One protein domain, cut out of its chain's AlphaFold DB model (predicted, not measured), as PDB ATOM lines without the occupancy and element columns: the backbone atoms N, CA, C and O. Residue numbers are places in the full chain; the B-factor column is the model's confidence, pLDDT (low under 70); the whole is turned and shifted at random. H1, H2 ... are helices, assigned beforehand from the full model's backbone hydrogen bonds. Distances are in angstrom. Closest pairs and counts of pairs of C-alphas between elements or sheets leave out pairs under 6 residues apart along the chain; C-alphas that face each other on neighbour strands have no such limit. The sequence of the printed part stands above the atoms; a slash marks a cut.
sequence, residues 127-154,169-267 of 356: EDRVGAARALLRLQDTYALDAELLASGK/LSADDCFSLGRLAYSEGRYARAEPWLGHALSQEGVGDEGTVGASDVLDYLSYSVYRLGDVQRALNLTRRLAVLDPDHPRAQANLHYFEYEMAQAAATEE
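AT A GLANCE: This is residues 127 to 154 and 169 to 267 of the 356 residues of the protein "Prolyl 4-hydroxylase, alpha polypeptide I b" of Petromyzon marinus (UniProt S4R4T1). The longest helix, H7, makes one end of a zigzag in which H7, H6, H5, H4 and H3 each fold back beside the next, with H3, H4 and H5 as a small up-and-down bundle. At the other end H1 crosses H3, short H2 packs on H4, and residues 260 to 267 stick out at the H7 end. The printed part has 127 residues, with seven named helices, H1 to H7 in order along the chain, and no named strand; its class is all helix. It is compact, with a radius of gyration of the C-alphas of 15.6 A and spans of 47 by 33 by 26 A.

HOW THE PARTS SIT: H7, residues 248 to 266, touches H6, residues 228 to 241, as a helical hairpin at a shallow tilt of 25 degrees, opposite ways; their closest C-alphas, Ala 239 and Ala 248, are 5.7 A apart. H6 and H5, residues 211 to 224, form a hairpin at a shallow tilt of 16 degrees, with the C-alphas of Ser 219 and Ala 231 closest at 4.5 A. H5 and H4, residues 187 to 200, form a hairpin at 29 degrees, a shallow tilt, closest at Tyr 187 and Ser 221, C-alphas 4.9 A apart. H4 and H3, residues 171 to 183, form a hairpin at a shallow tilt of 18 degrees; C-alphas 178 and 190 are closest at 4.2 A. H3, H4 and H5 are a bundle, up and down, each running against the one before it. H1, residues 127 to 143, touches H3 with residues 130 to 137 alone, about perpendicular at 81 degrees, the closest C-alphas, Ala 133 and Leu 177, being 6.3 A apart. H2, residues 147 to 151, touches residues 192 to 196 of H4 alone, closest at the C-alphas of Ala 147 and Trp 193, 6.2 A. H1 and H7 are apart. Every O i to N i+4 pair is within hydrogen-bond range in H1, H2, H3, H5, H6 and H7; in H4 it is 8 of 10.

IN THESE COORDINATES: H7 is 27.1 A from first to last C-alpha, and C-alpha 266 is at (99.157, 106.250, 163.889). H1 is 24.0 A long and begins at C-alpha 127, (131.831, 119.274, 131.178). H4, H5 and H6 are each 19.9 A, H3 is 18.1 A and H2 is 6.0 A.

THE WHOLE: The C-alphas of Asp 128 and Glu 267 are farthest apart, at 52.8 A. Residues 155 to 168 are not printed; C-alphas 154 and 169 are 10.9 A apart across this cut, in the link from H2 to H3. Of the links printed whole, none is long. The pLDDT is under 70 at residues 201 to 209 and 266 to 267.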
ATOM      1  N   GLU A 127     131.153 119.899 130.039       89.62
ATOM      2  CA  GLU A 127     131.831 119.274 131.178       89.62
ATOM      3  C   GLU A 127     132.368 120.328 132.150       89.62
ATOM      4  O   GLU A 127     132.158 120.198 133.355       89.62
ATOM      5  N   ASP A 128     132.956 121.411 131.634       89.44
ATOM      6  CA  ASP A 128     133.433 122.532 132.449       89.44
ATOM      7  C   ASP A 128     132.276 123.204 133.198       89.44
ATOM      8  O   ASP A 128     132.380 123.499 134.391       89.44
ATOM      9  N   ARG A 129     131.134 123.388 132.521       88.31
ATOM     10  CA  ARG A 129     129.916 123.948 133.124       88.31
ATOM     11  C   ARG A 129     129.397 123.071 134.268       88.31
ATOM     12  O   ARG A 129     129.105 123.577 135.353       88.31
ATOM     13  N   VAL A 130     129.296 121.758 134.052       90.88
ATOM     14  CA  VAL A 130     128.869 120.796 135.085       90.88
ATOM     15  C   VAL A 130     129.898 120.708 136.218       90.88
ATOM     16  O   VAL A 130     129.518 120.639 137.388       90.88
ATOM     17  N   GLY A 131     131.193 120.755 135.898       90.31
ATOM     18  CA  GLY A 131     132.288 120.786 136.867       90.31
ATOM     19  C   GLY A 131     132.222 122.013 137.773       90.31
ATOM     20  O   GLY A 131     132.300 121.875 138.996       90.31
ATOM     21  N   ALA A 132     131.981 123.196 137.201       90.38
ATOM     22  CA  ALA A 132     131.788 124.438 137.944       90.38
ATOM     23  C   ALA A 132     130.553 124.378 138.858       90.38
ATOM     24  O   ALA A 132     130.633 124.729 140.036       90.38
ATOM     25  N   ALA A 133     129.431 123.854 138.355       91.56
ATOM     26  CA  ALA A 133     128.217 123.654 139.145       91.56
ATOM     27  C   ALA A 133     128.447 122.696 140.331       91.56
ATOM     28  O   ALA A 133     128.063 122.991 141.465       91.56
ATOM     29  N   ARG A 134     129.148 121.576 140.111       91.50
ATOM     30  CA  ARG A 134     129.515 120.632 141.178       91.50
ATOM     31  C   ARG A 134     130.465 121.258 142.198       91.50
ATOM     32  O   ARG A 134     130.317 121.013 143.395       91.50
ATOM     33  N   ALA A 135     131.423 122.070 141.750       90.31
ATOM     34  CA  ALA A 135     132.319 122.804 142.638       90.31
ATOM     35  C   ALA A 135     131.546 123.791 143.531       90.31
ATOM     36  O   ALA A 135     131.818 123.866 144.729       90.31
ATOM     37  N   LEU A 136     130.536 124.479 142.987       90.31
ATOM     38  CA  LEU A 136     129.662 125.369 143.754       90.31
ATOM     39  C   LEU A 136     128.842 124.607 144.808       90.31
ATOM     40  O   LEU A 136     128.825 125.010 145.970       90.31
ATOM     41  N   LEU A 137     128.248 123.463 144.445       90.81
ATOM     42  CA  LEU A 137     127.560 122.584 145.403       90.81
ATOM     43  C   LEU A 137     128.512 122.062 146.491       90.81
ATOM     44  O   LEU A 137     128.156 122.020 147.665       90.81
ATOM     45  N   ARG A 138     129.758 121.729 146.137       90.31
ATOM     46  CA  ARG A 138     130.780 121.325 147.113       90.31
ATOM     47  C   ARG A 138     131.138 122.457 148.075       90.31
ATOM     48  O   ARG A 138     131.332 122.194 149.258       90.31
ATOM     49  N   LEU A 139     131.252 123.698 147.603       89.38
ATOM     50  CA  LEU A 139     131.486 124.853 148.480       89.38
ATOM     51  C   LEU A 139     130.293 125.090 149.407       89.38
ATOM     52  O   LEU A 139     130.488 125.373 150.589       89.38
ATOM     53  N   GLN A 140     129.075 124.918 148.889       89.75
ATOM     54  CA  GLN A 140     127.852 124.971 149.681       89.75
ATOM     55  C   GLN A 140     127.870 123.938 150.816       89.75
ATOM     56  O   GLN A 140     127.564 124.287 151.958       89.75
ATOM     57  N   ASP A 141     128.279 122.702 150.517       87.88
ATOM     58  CA  ASP A 141     128.504 121.648 151.508       87.88
ATOM     59  C   ASP A 141     129.578 122.063 152.514       87.88
ATOM     60  O   ASP A 141     129.293 122.250 153.696       87.88
ATOM     61  N   THR A 142     130.786 122.332 152.029       88.00
ATOM     62  CA  THR A 142     131.972 122.590 152.854       88.00
ATOM     63  C   THR A 142     131.758 123.726 153.851       88.00
ATOM     64  O   THR A 142     132.072 123.591 155.033       88.00
ATOM     65  N   TYR A 143     131.156 124.829 153.411       85.81
ATOM     66  CA  TYR A 143     130.988 126.033 154.226       85.81
ATOM     67  C   TYR A 143     129.584 126.201 154.816       85.81
ATOM     68  O   TYR A 143     129.323 127.228 155.436       85.81
ATOM     69  N   ALA A 144     128.699 125.210 154.655       87.50
ATOM     70  CA  ALA A 144     127.300 125.286 155.084       87.50
ATOM     71  C   ALA A 144     126.611 126.577 154.595       87.50
ATOM     72  O   ALA A 144     125.967 127.294 155.361       87.50
ATOM     73  N   LEU A 145     126.801 126.892 153.311       88.12
ATOM     74  CA  LEU A 145     126.251 128.105 152.709       88.12
ATOM     75  C   LEU A 145     124.772 127.911 152.389       88.12
ATOM     76  O   LEU A 145     124.345 126.857 151.905       88.12
ATOM     77  N   ASP A 146     124.007 128.965 152.630       88.75
ATOM     78  CA  ASP A 146     122.603 129.016 152.267       88.75
ATOM     79  C   ASP A 146     122.440 129.194 150.747       88.75
ATOM     80  O   ASP A 146     123.148 129.989 150.120       88.75
ATOM     81  N   ALA A 147     121.528 128.422 150.149       89.50
ATOM     82  CA  ALA A 147     121.316 128.434 148.704       89.50
ATOM     83  C   ALA A 147     120.725 129.765 148.221       89.50
ATOM     84  O   ALA A 147     121.104 130.239 147.156       89.50
ATOM     85  N   GLU A 148     119.842 130.396 149.000       86.19
ATOM     86  CA  GLU A 148     119.217 131.676 148.643       86.19
ATOM     87  C   GLU A 148     120.234 132.822 148.726       86.19
ATOM     88  O   GLU A 148     120.286 133.712 147.870       86.19
ATOM     89  N   LEU A 149     121.111 132.794 149.734       83.81
ATOM     90  CA  LEU A 149     122.236 133.722 149.837       83.81
ATOM     91  C   LEU A 149     123.207 133.568 148.659       83.81
ATOM     92  O   LEU A 149     123.599 134.571 148.061       83.81
ATOM     93  N   LEU A 150     123.535 132.330 148.278       86.44
ATOM     94  CA  LEU A 150     124.349 132.055 147.092       86.44
ATOM     95  C   LEU A 150     123.670 132.536 145.807       86.44
ATOM     96  O   LEU A 150     124.298 133.236 145.015       86.44
ATOM     97  N   ALA A 151     122.388 132.220 145.626       86.69
ATOM     98  CA  ALA A 151     121.613 132.631 144.464       86.69
ATOM     99  C   ALA A 151     121.500 134.157 144.356       86.69
ATOM    100  O   ALA A 151     121.569 134.707 143.264       86.69
ATOM    101  N   SER A 152     121.400 134.866 145.481       81.62
ATOM    102  CA  SER A 152     121.379 136.334 145.510       81.62
ATOM    103  C   SER A 152     122.766 136.991 145.440       81.62
ATOM    104  O   SER A 152     122.859 138.219 145.508       81.62
ATOM    105  N   GLY A 153     123.842 136.205 145.319       77.12
ATOM    106  CA  GLY A 153     125.216 136.706 145.240       77.12
ATOM    107  C   GLY A 153     125.761 137.266 146.559       77.12
ATOM    108  O   GLY A 153     126.744 138.009 146.560       77.12
ATOM    109  N   LYS A 154     125.132 136.947 147.696       75.44
ATOM    110  CA  LYS A 154     125.501 137.440 149.030       75.44
ATOM    111  C   LYS A 154     126.275 136.372 149.794       75.44
ATOM    112  O   LYS A 154     125.687 135.482 150.397       75.44
ATOM    113  N   LEU A 169     121.894 134.728 140.496       86.94
ATOM    114  CA  LEU A 169     121.621 133.576 139.649       86.94
ATOM    115  C   LEU A 169     120.175 133.641 139.159       86.94
ATOM    116  O   LEU A 169     119.257 133.935 139.939       86.94
ATOM    117  N   SER A 170     119.997 133.373 137.867       87.94
ATOM    118  CA  SER A 170     118.682 133.319 137.234       87.94
ATOM    119  C   SER A 170     117.888 132.088 137.689       87.94
ATOM    120  O   SER A 170     118.435 131.166 138.311       87.94
ATOM    121  N   ALA A 171     116.596 132.047 137.352       88.44
ATOM    122  CA  ALA A 171     115.746 130.893 137.635       88.44
ATOM    123  C   ALA A 171     116.279 129.640 136.919       88.44
ATOM    124  O   ALA A 171     116.352 128.568 137.524       88.44
ATOM    125  N   ASP A 172     116.755 129.807 135.681       88.94
ATOM    126  CA  ASP A 172     117.370 128.755 134.870       88.94
ATOM    127  C   ASP A 172     118.670 128.233 135.514       88.94
ATOM    128  O   ASP A 172     118.881 127.018 135.599       88.94
ATOM    129  N   ASP A 173     119.514 129.124 136.051       90.50
ATOM    130  CA  ASP A 173     120.733 128.736 136.774       90.50
ATOM    131  C   ASP A 173     120.396 127.931 138.035       90.50
ATOM    132  O   ASP A 173     120.952 126.847 138.249       90.50
ATOM    133  N   CYS A 174     119.445 128.422 138.839       92.62
ATOM    134  CA  CYS A 174     118.984 127.755 140.058       92.62
ATOM    135  C   CYS A 174     118.377 126.379 139.749       92.62
ATOM    136  O   CYS A 174     118.688 125.394 140.424       92.62
ATOM    137  N   PHE A 175     117.567 126.280 138.694       93.12
ATOM    138  CA  PHE A 175     117.011 125.011 138.234       93.12
ATOM    139  C   PHE A 175     118.107 124.047 137.775       93.12
ATOM    140  O   PHE A 175     118.076 122.866 138.125       93.12
ATOM    141  N   SER A 176     119.108 124.534 137.036       92.94
ATOM    142  CA  SER A 176     120.215 123.700 136.561       92.94
ATOM    143  C   SER A 176     121.037 123.107 137.717       92.94
ATOM    144  O   SER A 176     121.369 121.918 137.679       92.94
ATOM    145  N   LEU A 177     121.290 123.896 138.771       94.88
ATOM    146  CA  LEU A 177     121.960 123.459 140.000       94.88
ATOM    147  C   LEU A 177     121.110 122.451 140.776       94.88
ATOM    148  O   LEU A 177     121.606 121.393 141.168       94.88
ATOM    149  N   GLY A 178     119.818 122.743 140.940       95.38
ATOM    150  CA  GLY A 178     118.868 121.851 141.598       95.38
ATOM    151  C   GLY A 178     118.746 120.501 140.889       95.38
ATOM    152  O   GLY A 178     118.782 119.453 141.534       95.38
ATOM    153  N   ARG A 179     118.693 120.503 139.552       95.00
ATOM    154  CA  ARG A 179     118.627 119.285 138.731       95.00
ATOM    155  C   ARG A 179     119.913 118.462 138.800       95.00
ATOM    156  O   ARG A 179     119.837 117.236 138.829       95.00
ATOM    157  N   LEU A 180     121.078 119.111 138.850       95.75
ATOM    158  CA  LEU A 180     122.357 118.420 139.043       95.75
ATOM    159  C   LEU A 180     122.426 117.761 140.428       95.75
ATOM    160  O   LEU A 180     122.759 116.583 140.534       95.75
ATOM    161  N   ALA A 181     122.054 118.488 141.487       94.69
ATOM    162  CA  ALA A 181     121.994 117.933 142.839       94.69
ATOM    163  C   ALA A 181     121.004 116.756 142.923       94.69
ATOM    164  O   ALA A 181     121.306 115.734 143.539       94.69
ATOM    165  N   TYR A 182     119.858 116.868 142.245       95.81
ATOM    166  CA  TYR A 182     118.871 115.798 142.120       95.81
ATOM    167  C   TYR A 182     119.447 114.554 141.434       95.81
ATOM    168  O   TYR A 182     119.260 113.443 141.935       95.81
ATOM    169  N   SER A 183     120.145 114.710 140.300       95.12
ATOM    170  CA  SER A 183     120.696 113.563 139.562       95.12
ATOM    171  C   SER A 183     121.830 112.869 140.316       95.12
ATOM    172  O   SER A 183     122.070 111.687 140.096       95.12
ATOM    173  N   GLU A 184     122.492 113.581 141.230       93.06
ATOM    174  CA  GLU A 184     123.480 113.032 142.167       93.06
ATOM    175  C   GLU A 184     122.855 112.487 143.471       93.06
ATOM    176  O   GLU A 184     123.584 112.119 144.389       93.06
ATOM    177  N   GLY A 185     121.521 112.443 143.588       92.19
ATOM    178  CA  GLY A 185     120.814 111.911 144.762       92.19
ATOM    179  C   GLY A 185     120.827 112.824 145.996       92.19
ATOM    180  O   GLY A 185     120.349 112.434 147.059       92.19
ATOM    181  N   ARG A 186     121.332 114.057 145.879       92.69
ATOM    182  CA  ARG A 186     121.437 115.023 146.985       92.69
ATOM    183  C   ARG A 186     120.163 115.855 147.116       92.69
ATOM    184  O   ARG A 186     120.175 117.069 146.913       92.69
ATOM    185  N   TYR A 187     119.055 115.212 147.479       93.75
ATOM    186  CA  TYR A 187     117.736 115.862 147.547       93.75
ATOM    187  C   TYR A 187     117.683 117.041 148.529       93.75
ATOM    188  O   TYR A 187     117.061 118.053 148.221       93.75
ATOM    189  N   ALA A 188     118.414 116.962 149.647       92.06
ATOM    190  CA  ALA A 188     118.521 118.051 150.626       92.06
ATOM    191  C   ALA A 188     119.157 119.327 150.045       92.06
ATOM    192  O   ALA A 188     118.874 120.427 150.507       92.06
ATOM    193  N   ARG A 189     120.012 119.193 149.023       92.31
ATOM    194  CA  ARG A 189     120.589 120.332 148.295       92.31
ATOM    195  C   ARG A 189     119.730 120.739 147.112       92.31
ATOM    196  O   ARG A 189     119.629 121.925 146.837       92.31
ATOM    197  N   ALA A 190     119.096 119.784 146.438       95.06
ATOM    198  CA  ALA A 190     118.209 120.068 145.317       95.06
ATOM    199  C   ALA A 190     116.999 120.921 145.736       95.06
ATOM    200  O   ALA A 190     116.653 121.867 145.033       95.06
ATOM    201  N   GLU A 191     116.386 120.612 146.882       95.19
ATOM    202  CA  GLU A 191     115.171 121.268 147.378       95.19
ATOM    203  C   GLU A 191     115.263 122.803 147.440       95.19
ATOM    204  O   GLU A 191     114.430 123.445 146.794       95.19
ATOM    205  N   PRO A 192     116.262 123.422 148.097       94.31
ATOM    206  CA  PRO A 192     116.312 124.877 148.198       94.31
ATOM    207  C   PRO A 192     116.640 125.556 146.858       94.31
ATOM    208  O   PRO A 192     116.086 126.611 146.558       94.31
ATOM    209  N   TRP A 193     117.467 124.942 145.999       95.44
ATOM    210  CA  TRP A 193     117.753 125.466 144.653       95.44
ATOM    211  C   TRP A 193     116.508 125.461 143.756       95.44
ATOM    212  O   TRP A 193     116.210 126.456 143.095       95.44
ATOM    213  N   LEU A 194     115.746 124.365 143.771       94.69
ATOM    214  CA  LEU A 194     114.489 124.242 143.029       94.69
ATOM    215  C   LEU A 194     113.390 125.140 143.622       94.69
ATOM    216  O   LEU A 194     112.605 125.726 142.880       94.69
ATOM    217  N   GLY A 195     113.350 125.290 144.947       92.75
ATOM    218  CA  GLY A 195     112.447 126.211 145.635       92.75
ATOM    219  C   GLY A 195     112.706 127.670 145.256       92.75
ATOM    220  O   GLY A 195     111.758 128.405 144.974       92.75
ATOM    221  N   HIS A 196     113.977 128.070 145.176       90.75
ATOM    222  CA  HIS A 196     114.370 129.412 144.751       90.75
ATOM    223  C   HIS A 196     114.102 129.652 143.257       90.75
ATOM    224  O   HIS A 196     113.606 130.713 142.888       90.75
ATOM    225  N   ALA A 197     114.339 128.656 142.396       91.19
ATOM    226  CA  ALA A 197     113.944 128.737 140.987       91.19
ATOM    227  C   ALA A 197     112.428 128.978 140.848       91.19
ATOM    228  O   ALA A 197     111.998 129.896 140.155       91.19
ATOM    229  N   LEU A 198     111.610 128.222 141.592       89.62
ATOM    230  CA  LEU A 198     110.151 128.356 141.577       89.62
ATOM    231  C   LEU A 198     109.650 129.697 142.142       89.62
ATOM    232  O   LEU A 198     108.561 130.145 141.777       89.62
ATOM    233  N   SER A 199     110.389 130.325 143.063       87.06
ATOM    234  CA  SER A 199     110.005 131.616 143.645       87.06
ATOM    235  C   SER A 199     110.322 132.792 142.714       87.06
ATOM    236  O   SER A 199     109.556 133.758 142.683       87.06
ATOM    237  N   GLN A 200     111.392 132.689 141.919       77.75
ATOM    238  CA  GLN A 200     111.776 133.697 140.926       77.75
ATOM    239  C   GLN A 200     110.835 133.745 139.713       77.75
ATOM    240  O   GLN A 200     110.592 134.827 139.192       77.75
ATOM    241  N   GLU A 201     110.224 132.622 139.332       64.50
ATOM    242  CA  GLU A 201     109.222 132.531 138.251       64.50
ATOM    243  C   GLU A 201     108.001 133.459 138.457       64.50
ATOM    244  O   GLU A 201     107.325 133.852 137.510       64.50
ATOM    245  N   GLY A 202     107.709 133.867 139.700       53.75
ATOM    246  CA  GLY A 202     106.668 134.861 139.995       53.75
ATOM    247  C   GLY A 202     107.055 136.311 139.660       53.75
ATOM    248  O   GLY A 202     106.226 137.211 139.812       53.75
ATOM    249  N   VAL A 203     108.303 136.552 139.243       45.59
ATOM    250  CA  VAL A 203     108.920 137.872 139.063       45.59
ATOM    251  C   VAL A 203     109.512 137.982 137.652       45.59
ATOM    252  O   VAL A 203     110.720 138.028 137.474       45.59
ATOM    253  N   GLY A 204     108.649 138.088 136.642       42.56
ATOM    254  CA  GLY A 204     109.067 138.467 135.287       42.56
ATOM    255  C   GLY A 204     109.327 137.274 134.371       42.56
ATOM    256  O   GLY A 204     110.382 136.657 134.392       42.56
ATOM    257  N   ASP A 205     108.319 137.010 133.552       47.12
ATOM    258  CA  ASP A 205     108.195 135.980 132.524       47.12
ATOM    259  C   ASP A 205     109.263 136.136 131.411       47.12
ATOM    260  O   ASP A 205     108.998 136.751 130.380       47.12
ATOM    261  N   GLU A 206     110.487 135.643 131.640       48.62
ATOM    262  CA  GLU A 206     111.534 135.444 130.608       48.62
ATOM    263  C   GLU A 206     112.356 134.143 130.803       48.62
ATOM    264  O   GLU A 206     113.318 133.904 130.071       48.62
ATOM    265  N   GLY A 207     111.997 133.286 131.769       53.03
ATOM    266  CA  GLY A 207     112.665 131.999 132.005       53.03
ATOM    267  C   GLY A 207     112.354 130.969 130.916       53.03
ATOM    268  O   GLY A 207     111.228 130.888 130.423       53.03
ATOM    269  N   THR A 208     113.350 130.171 130.513       59.41
ATOM    270  CA  THR A 208     113.121 129.054 129.573       59.41
ATOM    271  C   THR A 208     112.560 127.816 130.271       59.41
ATOM    272  O   THR A 208     111.986 126.940 129.617       59.41
ATOM    273  N   VAL A 209     112.734 127.734 131.590       67.06
ATOM    274  CA  VAL A 209     112.292 126.614 132.414       67.06
ATOM    275  C   VAL A 209     110.831 126.795 132.811       67.06
ATOM    276  O   VAL A 209     110.470 127.739 133.498       67.06
ATOM    277  N   GLY A 210     109.980 125.840 132.437       81.06
ATOM    278  CA  GLY A 210     108.589 125.858 132.871       81.06
ATOM    279  C   GLY A 210     108.461 125.526 134.358       81.06
ATOM    280  O   GLY A 210     109.040 124.550 134.839       81.06
ATOM    281  N   ALA A 211     107.609 126.259 135.079       85.44
ATOM    282  CA  ALA A 211     107.250 125.944 136.465       85.44
ATOM    283  C   ALA A 211     106.825 124.470 136.672       85.44
ATOM    284  O   ALA A 211     107.036 123.918 137.754       85.44
ATOM    285  N   SER A 212     106.264 123.819 135.645       89.00
ATOM    286  CA  SER A 212     105.941 122.387 135.653       89.00
ATOM    287  C   SER A 212     107.179 121.501 135.837       89.00
ATOM    288  O   SER A 212     107.165 120.617 136.694       89.00
ATOM    289  N   ASP A 213     108.273 121.775 135.119       90.38
ATOM    290  CA  ASP A 213     109.519 121.013 135.249       90.38
ATOM    291  C   ASP A 213     110.095 121.170 136.660       90.38
ATOM    292  O   ASP A 213     110.453 120.186 137.308       90.38
ATOM    293  N   VAL A 214     110.128 122.401 137.184       93.12
ATOM    294  CA  VAL A 214     110.624 122.673 138.544       93.12
ATOM    295  C   VAL A 214     109.809 121.912 139.589       93.12
ATOM    296  O   VAL A 214     110.383 121.278 140.477       93.12
ATOM    297  N   LEU A 215     108.476 121.944 139.483       93.38
ATOM    298  CA  LEU A 215     107.572 121.264 140.411       93.38
ATOM    299  C   LEU A 215     107.731 119.742 140.388       93.38
ATOM    300  O   LEU A 215     107.623 119.113 141.442       93.38
ATOM    301  N   ASP A 216     108.017 119.148 139.232       93.56
ATOM    302  CA  ASP A 216     108.252 117.709 139.106       93.56
ATOM    303  C   ASP A 216     109.491 117.277 139.915       93.56
ATOM    304  O   ASP A 216     109.385 116.461 140.836       93.56
ATOM    305  N   TYR A 217     110.647 117.913 139.689       95.50
ATOM    306  CA  TYR A 217     111.865 117.615 140.458       95.50
ATOM    307  C   TYR A 217     111.736 117.985 141.943       95.50
ATOM    308  O   TYR A 217     112.229 117.254 142.810       95.50
ATOM    309  N   LEU A 218     111.078 119.107 142.256       95.56
ATOM    310  CA  LEU A 218     110.923 119.584 143.629       95.56
ATOM    311  C   LEU A 218     110.007 118.661 144.438       95.56
ATOM    312  O   LEU A 218     110.359 118.300 145.558       95.56
ATOM    313  N   SER A 219     108.870 118.241 143.876       95.38
ATOM    314  CA  SER A 219     107.921 117.350 144.559       95.38
ATOM    315  C   SER A 219     108.570 116.023 144.953       95.38
ATOM    316  O   SER A 219     108.430 115.593 146.098       95.38
ATOM    317  N   TYR A 220     109.361 115.421 144.060       95.00
ATOM    318  CA  TYR A 220     110.102 114.202 144.376       95.00
ATOM    319  C   TYR A 220     111.234 114.451 145.377       95.00
ATOM    320  O   TYR A 220     111.419 113.652 146.290       95.00
ATOM    321  N   SER A 221     111.975 115.559 145.259       95.81
ATOM    322  CA  SER A 221     113.036 115.895 146.225       95.81
ATOM    323  C   SER A 221     112.475 116.036 147.642       95.81
ATOM    324  O   SER A 221     113.023 115.464 148.577       95.81
ATOM    325  N   VAL A 222     111.346 116.733 147.787       96.12
ATOM    326  CA  VAL A 222     110.639 116.914 149.062       96.12
ATOM    327  C   VAL A 222     110.089 115.586 149.591       96.12
ATOM    328  O   VAL A 222     110.235 115.302 150.778       96.12
ATOM    329  N   TYR A 223     109.537 114.736 148.718       95.38
ATOM    330  CA  TYR A 223     109.109 113.384 149.091       95.38
ATOM    331  C   TYR A 223     110.265 112.557 149.666       95.38
ATOM    332  O   TYR A 223     110.127 111.938 150.717       95.38
ATOM    333  N   ARG A 224     111.437 112.592 149.022       94.88
ATOM    334  CA  ARG A 224     112.635 111.868 149.480       94.88
ATOM    335  C   ARG A 224     113.191 112.376 150.809       94.88
ATOM    336  O   ARG A 224     113.921 111.633 151.456       94.88
ATOM    337  N   LEU A 225     112.841 113.596 151.211       93.50
ATOM    338  CA  LEU A 225     113.153 114.161 152.527       93.50
ATOM    339  C   LEU A 225     112.112 113.796 153.603       93.50
ATOM    340  O   LEU A 225     112.289 114.175 154.756       93.50
ATOM    341  N   GLY A 226     111.045 113.071 153.248       92.38
ATOM    342  CA  GLY A 226     110.019 112.581 154.175       92.38
ATOM    343  C   GLY A 226     108.793 113.487 154.334       92.38
ATOM    344  O   GLY A 226     107.827 113.093 154.982       92.38
ATOM    345  N   ASP A 227     108.766 114.671 153.715       94.25
ATOM    346  CA  ASP A 227     107.608 115.574 153.775       94.25
ATOM    347  C   ASP A 227     106.589 115.235 152.671       94.25
ATOM    348  O   ASP A 227     106.449 115.918 151.650       94.25
ATOM    349  N   VAL A 228     105.867 114.128 152.876       94.56
ATOM    350  CA  VAL A 228     104.870 113.615 151.920       94.56
ATOM    351  C   VAL A 228     103.742 114.628 151.691       94.56
ATOM    352  O   VAL A 228     103.263 114.788 150.567       94.56
ATOM    353  N   GLN A 229     103.350 115.376 152.725       93.94
ATOM    354  CA  GLN A 229     102.267 116.355 152.633       93.94
ATOM    355  C   GLN A 229     102.642 117.534 151.727       93.94
ATOM    356  O   GLN A 229     101.845 117.968 150.885       93.94
ATOM    357  N   ARG A 230     103.861 118.064 151.860       95.25
ATOM    358  CA  ARG A 230     104.352 119.116 150.968       95.25
ATOM    359  C   ARG A 230     104.558 118.587 149.551       95.25
ATOM    360  O   ARG A 230     104.165 119.274 148.607       95.25
ATOM    361  N   ALA A 231     105.083 117.370 149.387       96.00
ATOM    362  CA  ALA A 231     105.211 116.726 148.079       96.00
ATOM    363  C   ALA A 231     103.854 116.582 147.368       96.00
ATOM    364  O   ALA A 231     103.726 116.929 146.190       96.00
ATOM    365  N   LEU A 232     102.810 116.171 148.093       95.38
ATOM    366  CA  LEU A 232     101.445 116.069 147.579       95.38
ATOM    367  C   LEU A 232     100.903 117.429 147.123       95.38
ATOM    368  O   LEU A 232     100.366 117.546 146.023       95.38
ATOM    369  N   ASN A 233     101.080 118.481 147.926       95.56
ATOM    370  CA  ASN A 233     100.627 119.829 147.568       95.56
ATOM    371  C   ASN A 233     101.346 120.384 146.329       95.56
ATOM    372  O   ASN A 233     100.705 120.987 145.463       95.56
ATOM    373  N   LEU A 234     102.654 120.148 146.209       94.69
ATOM    374  CA  LEU A 234     103.431 120.514 145.022       94.69
ATOM    375  C   LEU A 234     102.955 119.748 143.783       94.69
ATOM    376  O   LEU A 234     102.759 120.345 142.727       94.69
ATOM    377  N   THR A 235     102.681 118.450 143.926       94.88
ATOM    378  CA  THR A 235     102.183 117.604 142.829       94.88
ATOM    379  C   THR A 235     100.763 117.993 142.409       94.88
ATOM    380  O   THR A 235     100.437 117.970 141.225       94.88
ATOM    381  N   ARG A 236      99.912 118.431 143.347       94.50
ATOM    382  CA  ARG A 236      98.589 118.996 143.026       94.50
ATOM    383  C   ARG A 236      98.722 120.267 142.197       94.50
ATOM    384  O   ARG A 236      98.005 120.429 141.216       94.50
ATOM    385  N   ARG A 237      99.662 121.148 142.557       92.75
ATOM    386  CA  ARG A 237      99.961 122.353 141.773       92.75
ATOM    387  C   ARG A 237     100.480 121.996 140.377       92.75
ATOM    388  O   ARG A 237     100.042 122.615 139.414       92.75
ATOM    389  N   LEU A 238     101.334 120.977 140.263       92.06
ATOM    390  CA  LEU A 238     101.809 120.454 138.978       92.06
ATOM    391  C   LEU A 238     100.649 119.960 138.105       92.06
ATOM    392  O   LEU A 238     100.534 120.389 136.968       92.06
ATOM    393  N   ALA A 239      99.750 119.135 138.646       92.62
ATOM    394  CA  ALA A 239      98.612 118.592 137.899       92.62
ATOM    395  C   ALA A 239      97.601 119.662 137.439       92.62
ATOM    396  O   ALA A 239      96.874 119.450 136.474       92.62
ATOM    397  N   VAL A 240      97.537 120.808 138.129       90.88
ATOM    398  CA  VAL A 240      96.732 121.963 137.694       90.88
ATOM    399  C   VAL A 240      97.400 122.706 136.535       90.88
ATOM    400  O   VAL A 240      96.699 123.181 135.644       90.88
ATOM    401  N   LEU A 241      98.730 122.829 136.555       88.31
ATOM    402  CA  LEU A 241      99.494 123.530 135.518       88.31
ATOM    403  C   LEU A 241      99.654 122.693 134.246       88.31
ATOM    404  O   LEU A 241      99.527 123.227 133.149       88.31
ATOM    405  N   ASP A 242      99.897 121.394 134.400       88.19
ATOM    406  CA  ASP A 242     100.041 120.434 133.312       88.19
ATOM    407  C   ASP A 242      99.205 119.168 133.602       88.19
ATOM    408  O   ASP A 242      99.683 118.220 134.236       88.19
ATOM    409  N   PRO A 243      97.928 119.149 133.169       89.81
ATOM    410  CA  PRO A 243      97.031 118.011 133.379       89.81
ATOM    411  C   PRO A 243      97.467 116.718 132.676       89.81
ATOM    412  O   PRO A 243      97.125 115.628 133.147       89.81
ATOM    413  N   ASP A 244      98.215 116.841 131.574       91.69
ATOM    414  CA  ASP A 244      98.697 115.727 130.750       91.69
ATOM    415  C   ASP A 244     100.113 115.273 131.163       91.69
ATOM    416  O   ASP A 244     100.715 114.410 130.513       91.69
ATOM    417  N   HIS A 245     100.641 115.809 132.270       91.56
ATOM    418  CA  HIS A 245     101.975 115.486 132.758       91.56
ATOM    419  C   HIS A 245     102.117 113.981 133.066       91.56
ATOM    420  O   HIS A 245     101.384 113.442 133.908       91.56
ATOM    421  N   PRO A 246     103.116 113.282 132.486       91.44
ATOM    422  CA  PRO A 246     103.180 111.817 132.477       91.44
ATOM    423  C   PRO A 246     103.299 111.190 133.870       91.44
ATOM    424  O   PRO A 246     102.915 110.039 134.068       91.44
ATOM    425  N   ARG A 247     103.848 111.933 134.839       92.69
ATOM    426  CA  ARG A 247     104.108 111.444 136.203       92.69
ATOM    427  C   ARG A 247     103.166 112.011 137.259       92.69
ATOM    428  O   ARG A 247     103.056 111.430 138.333       92.69
ATOM    429  N   ALA A 248     102.477 113.121 136.982       92.56
ATOM    430  CA  ALA A 248     101.798 113.877 138.035       92.56
ATOM    431  C   ALA A 248     100.632 113.086 138.643       92.56
ATOM    432  O   ALA A 248     100.552 112.948 139.859       92.56
ATOM    433  N   GLN A 249      99.770 112.495 137.806       91.50
ATOM    434  CA  GLN A 249      98.624 111.719 138.293       91.50
ATOM    435  C   GLN A 249      99.042 110.462 139.066       91.50
ATOM    436  O   GLN A 249      98.446 110.138 140.092       91.50
ATOM    437  N   ALA A 250     100.090 109.773 138.602       92.81
ATOM    438  CA  ALA A 250     100.620 108.599 139.287       92.81
ATOM    439  C   ALA A 250     101.214 108.967 140.657       92.81
ATOM    440  O   ALA A 250     100.908 108.311 141.653       92.81
ATOM    441  N   ASN A 251     101.999 110.050 140.722       94.12
ATOM    442  CA  ASN A 251     102.584 110.548 141.968       94.12
ATOM    443  C   ASN A 251     101.507 110.999 142.967       94.12
ATOM    444  O   ASN A 251     101.630 110.703 144.150       94.12
ATOM    445  N   LEU A 252     100.429 111.652 142.507       94.19
ATOM    446  CA  LEU A 252      99.295 112.022 143.364       94.19
ATOM    447  C   LEU A 252      98.691 110.804 144.056       94.19
ATOM    448  O   LEU A 252      98.597 110.779 145.279       94.19
ATOM    449  N   HIS A 253      98.334 109.781 143.276       93.06
ATOM    450  CA  HIS A 253      97.755 108.557 143.822       93.06
ATOM    451  C   HIS A 253      98.716 107.866 144.799       93.06
ATOM    452  O   HIS A 253      98.297 107.364 145.841       93.06
ATOM    453  N   TYR A 254     100.009 107.844 144.473       93.69
ATOM    454  CA  TYR A 254     101.032 107.245 145.323       93.69
ATOM    455  C   TYR A 254     101.179 107.979 146.669       93.69
ATOM    456  O   TYR A 254     101.110 107.344 147.719       93.69
ATOM    457  N   PHE A 255     101.305 109.311 146.656       94.56
ATOM    458  CA  PHE A 255     101.439 110.106 147.881       94.56
ATOM    459  C   PHE A 255     100.170 110.070 148.744       94.56
ATOM    460  O   PHE A 255     100.268 109.964 149.964       94.56
ATOM    461  N   GLU A 256      98.978 110.098 148.138       93.31
ATOM    462  CA  GLU A 256      97.711 109.965 148.876       93.31
ATOM    463  C   GLU A 256      97.582 108.596 149.555       93.31
ATOM    464  O   GLU A 256      97.118 108.508 150.693       93.31
ATOM    465  N   TYR A 257      98.038 107.533 148.887       92.44
ATOM    466  CA  TYR A 257      98.055 106.189 149.454       92.44
ATOM    467  C   TYR A 257      99.027 106.059 150.636       92.44
ATOM    468  O   TYR A 257      98.639 105.516 151.672       92.44
ATOM    469  N   GLU A 258     100.258 106.570 150.526       90.75
ATOM    470  CA  GLU A 258     101.205 106.553 151.653       90.75
ATOM    471  C   GLU A 258     100.694 107.354 152.851       90.75
ATOM    472  O   GLU A 258     100.761 106.875 153.982       90.75
ATOM    473  N   MET A 259     100.103 108.528 152.616       89.62
ATOM    474  CA  MET A 259      99.501 109.320 153.686       89.62
ATOM    475  C   MET A 259      98.359 108.588 154.399       89.62
ATOM    476  O   MET A 259      98.265 108.638 155.625       89.62
ATOM    477  N   ALA A 260      97.494 107.901 153.648       89.75
ATOM    478  CA  ALA A 260      96.399 107.129 154.228       89.75
ATOM    479  C   ALA A 260      96.910 105.953 155.077       89.75
ATOM    480  O   ALA A 260      96.347 105.666 156.132       89.75
ATOM    481  N   GLN A 261      97.990 105.292 154.647       87.50
ATOM    482  CA  GLN A 261      98.628 104.236 155.433       87.50
ATOM    483  C   GLN A 261      99.284 104.769 156.708       87.50
ATOM    484  O   GLN A 261      99.108 104.167 157.767       87.50
ATOM    485  N   ALA A 262      99.996 105.896 156.634       85.06
ATOM    486  CA  ALA A 262     100.603 106.524 157.805       85.06
ATOM    487  C   ALA A 262      99.539 106.875 158.859       85.06
ATOM    488  O   ALA A 262      99.662 106.471 160.012       85.06
ATOM    489  N   ALA A 263      98.430 107.499 158.440       83.75
ATOM    490  CA  ALA A 263      97.315 107.829 159.328       83.75
ATOM    491  C   ALA A 263      96.664 106.585 159.967       83.75
ATOM    492  O   ALA A 263      96.358 106.583 161.157       83.75
ATOM    493  N   ALA A 264      96.498 105.499 159.204       81.88
ATOM    494  CA  ALA A 264      95.966 104.238 159.728       81.88
ATOM    495  C   ALA A 264      96.921 103.543 160.718       81.88
ATOM    496  O   ALA A 264      96.475 102.784 161.578       81.88
ATOM    497  N   THR A 265      98.229 103.788 160.594       77.06
ATOM    498  CA  THR A 265      99.254 103.232 161.487       77.06
ATOM    499  C   THR A 265      99.330 104.033 162.787       77.06
ATOM    500  O   THR A 265      99.361 103.434 163.859       77.06
ATOM    501  N   GLU A 266      99.237 105.366 162.716       63.56
ATOM    502  CA  GLU A 266      99.157 106.250 163.889       63.56
ATOM    503  C   GLU A 266      97.906 105.988 164.747       63.56
ATOM    504  O   GLU A 266      97.978 106.041 165.974       63.56
ATOM    505  N   GLU A 267      96.769 105.631 164.136       58.97
ATOM    506  CA  GLU A 267      95.558 105.223 164.869       58.97
ATOM    507  C   GLU A 267      95.686 103.844 165.553       58.97
ATOM    508  O   GLU A 267      94.918 103.536 166.469       58.97
TER     509      GLU A 267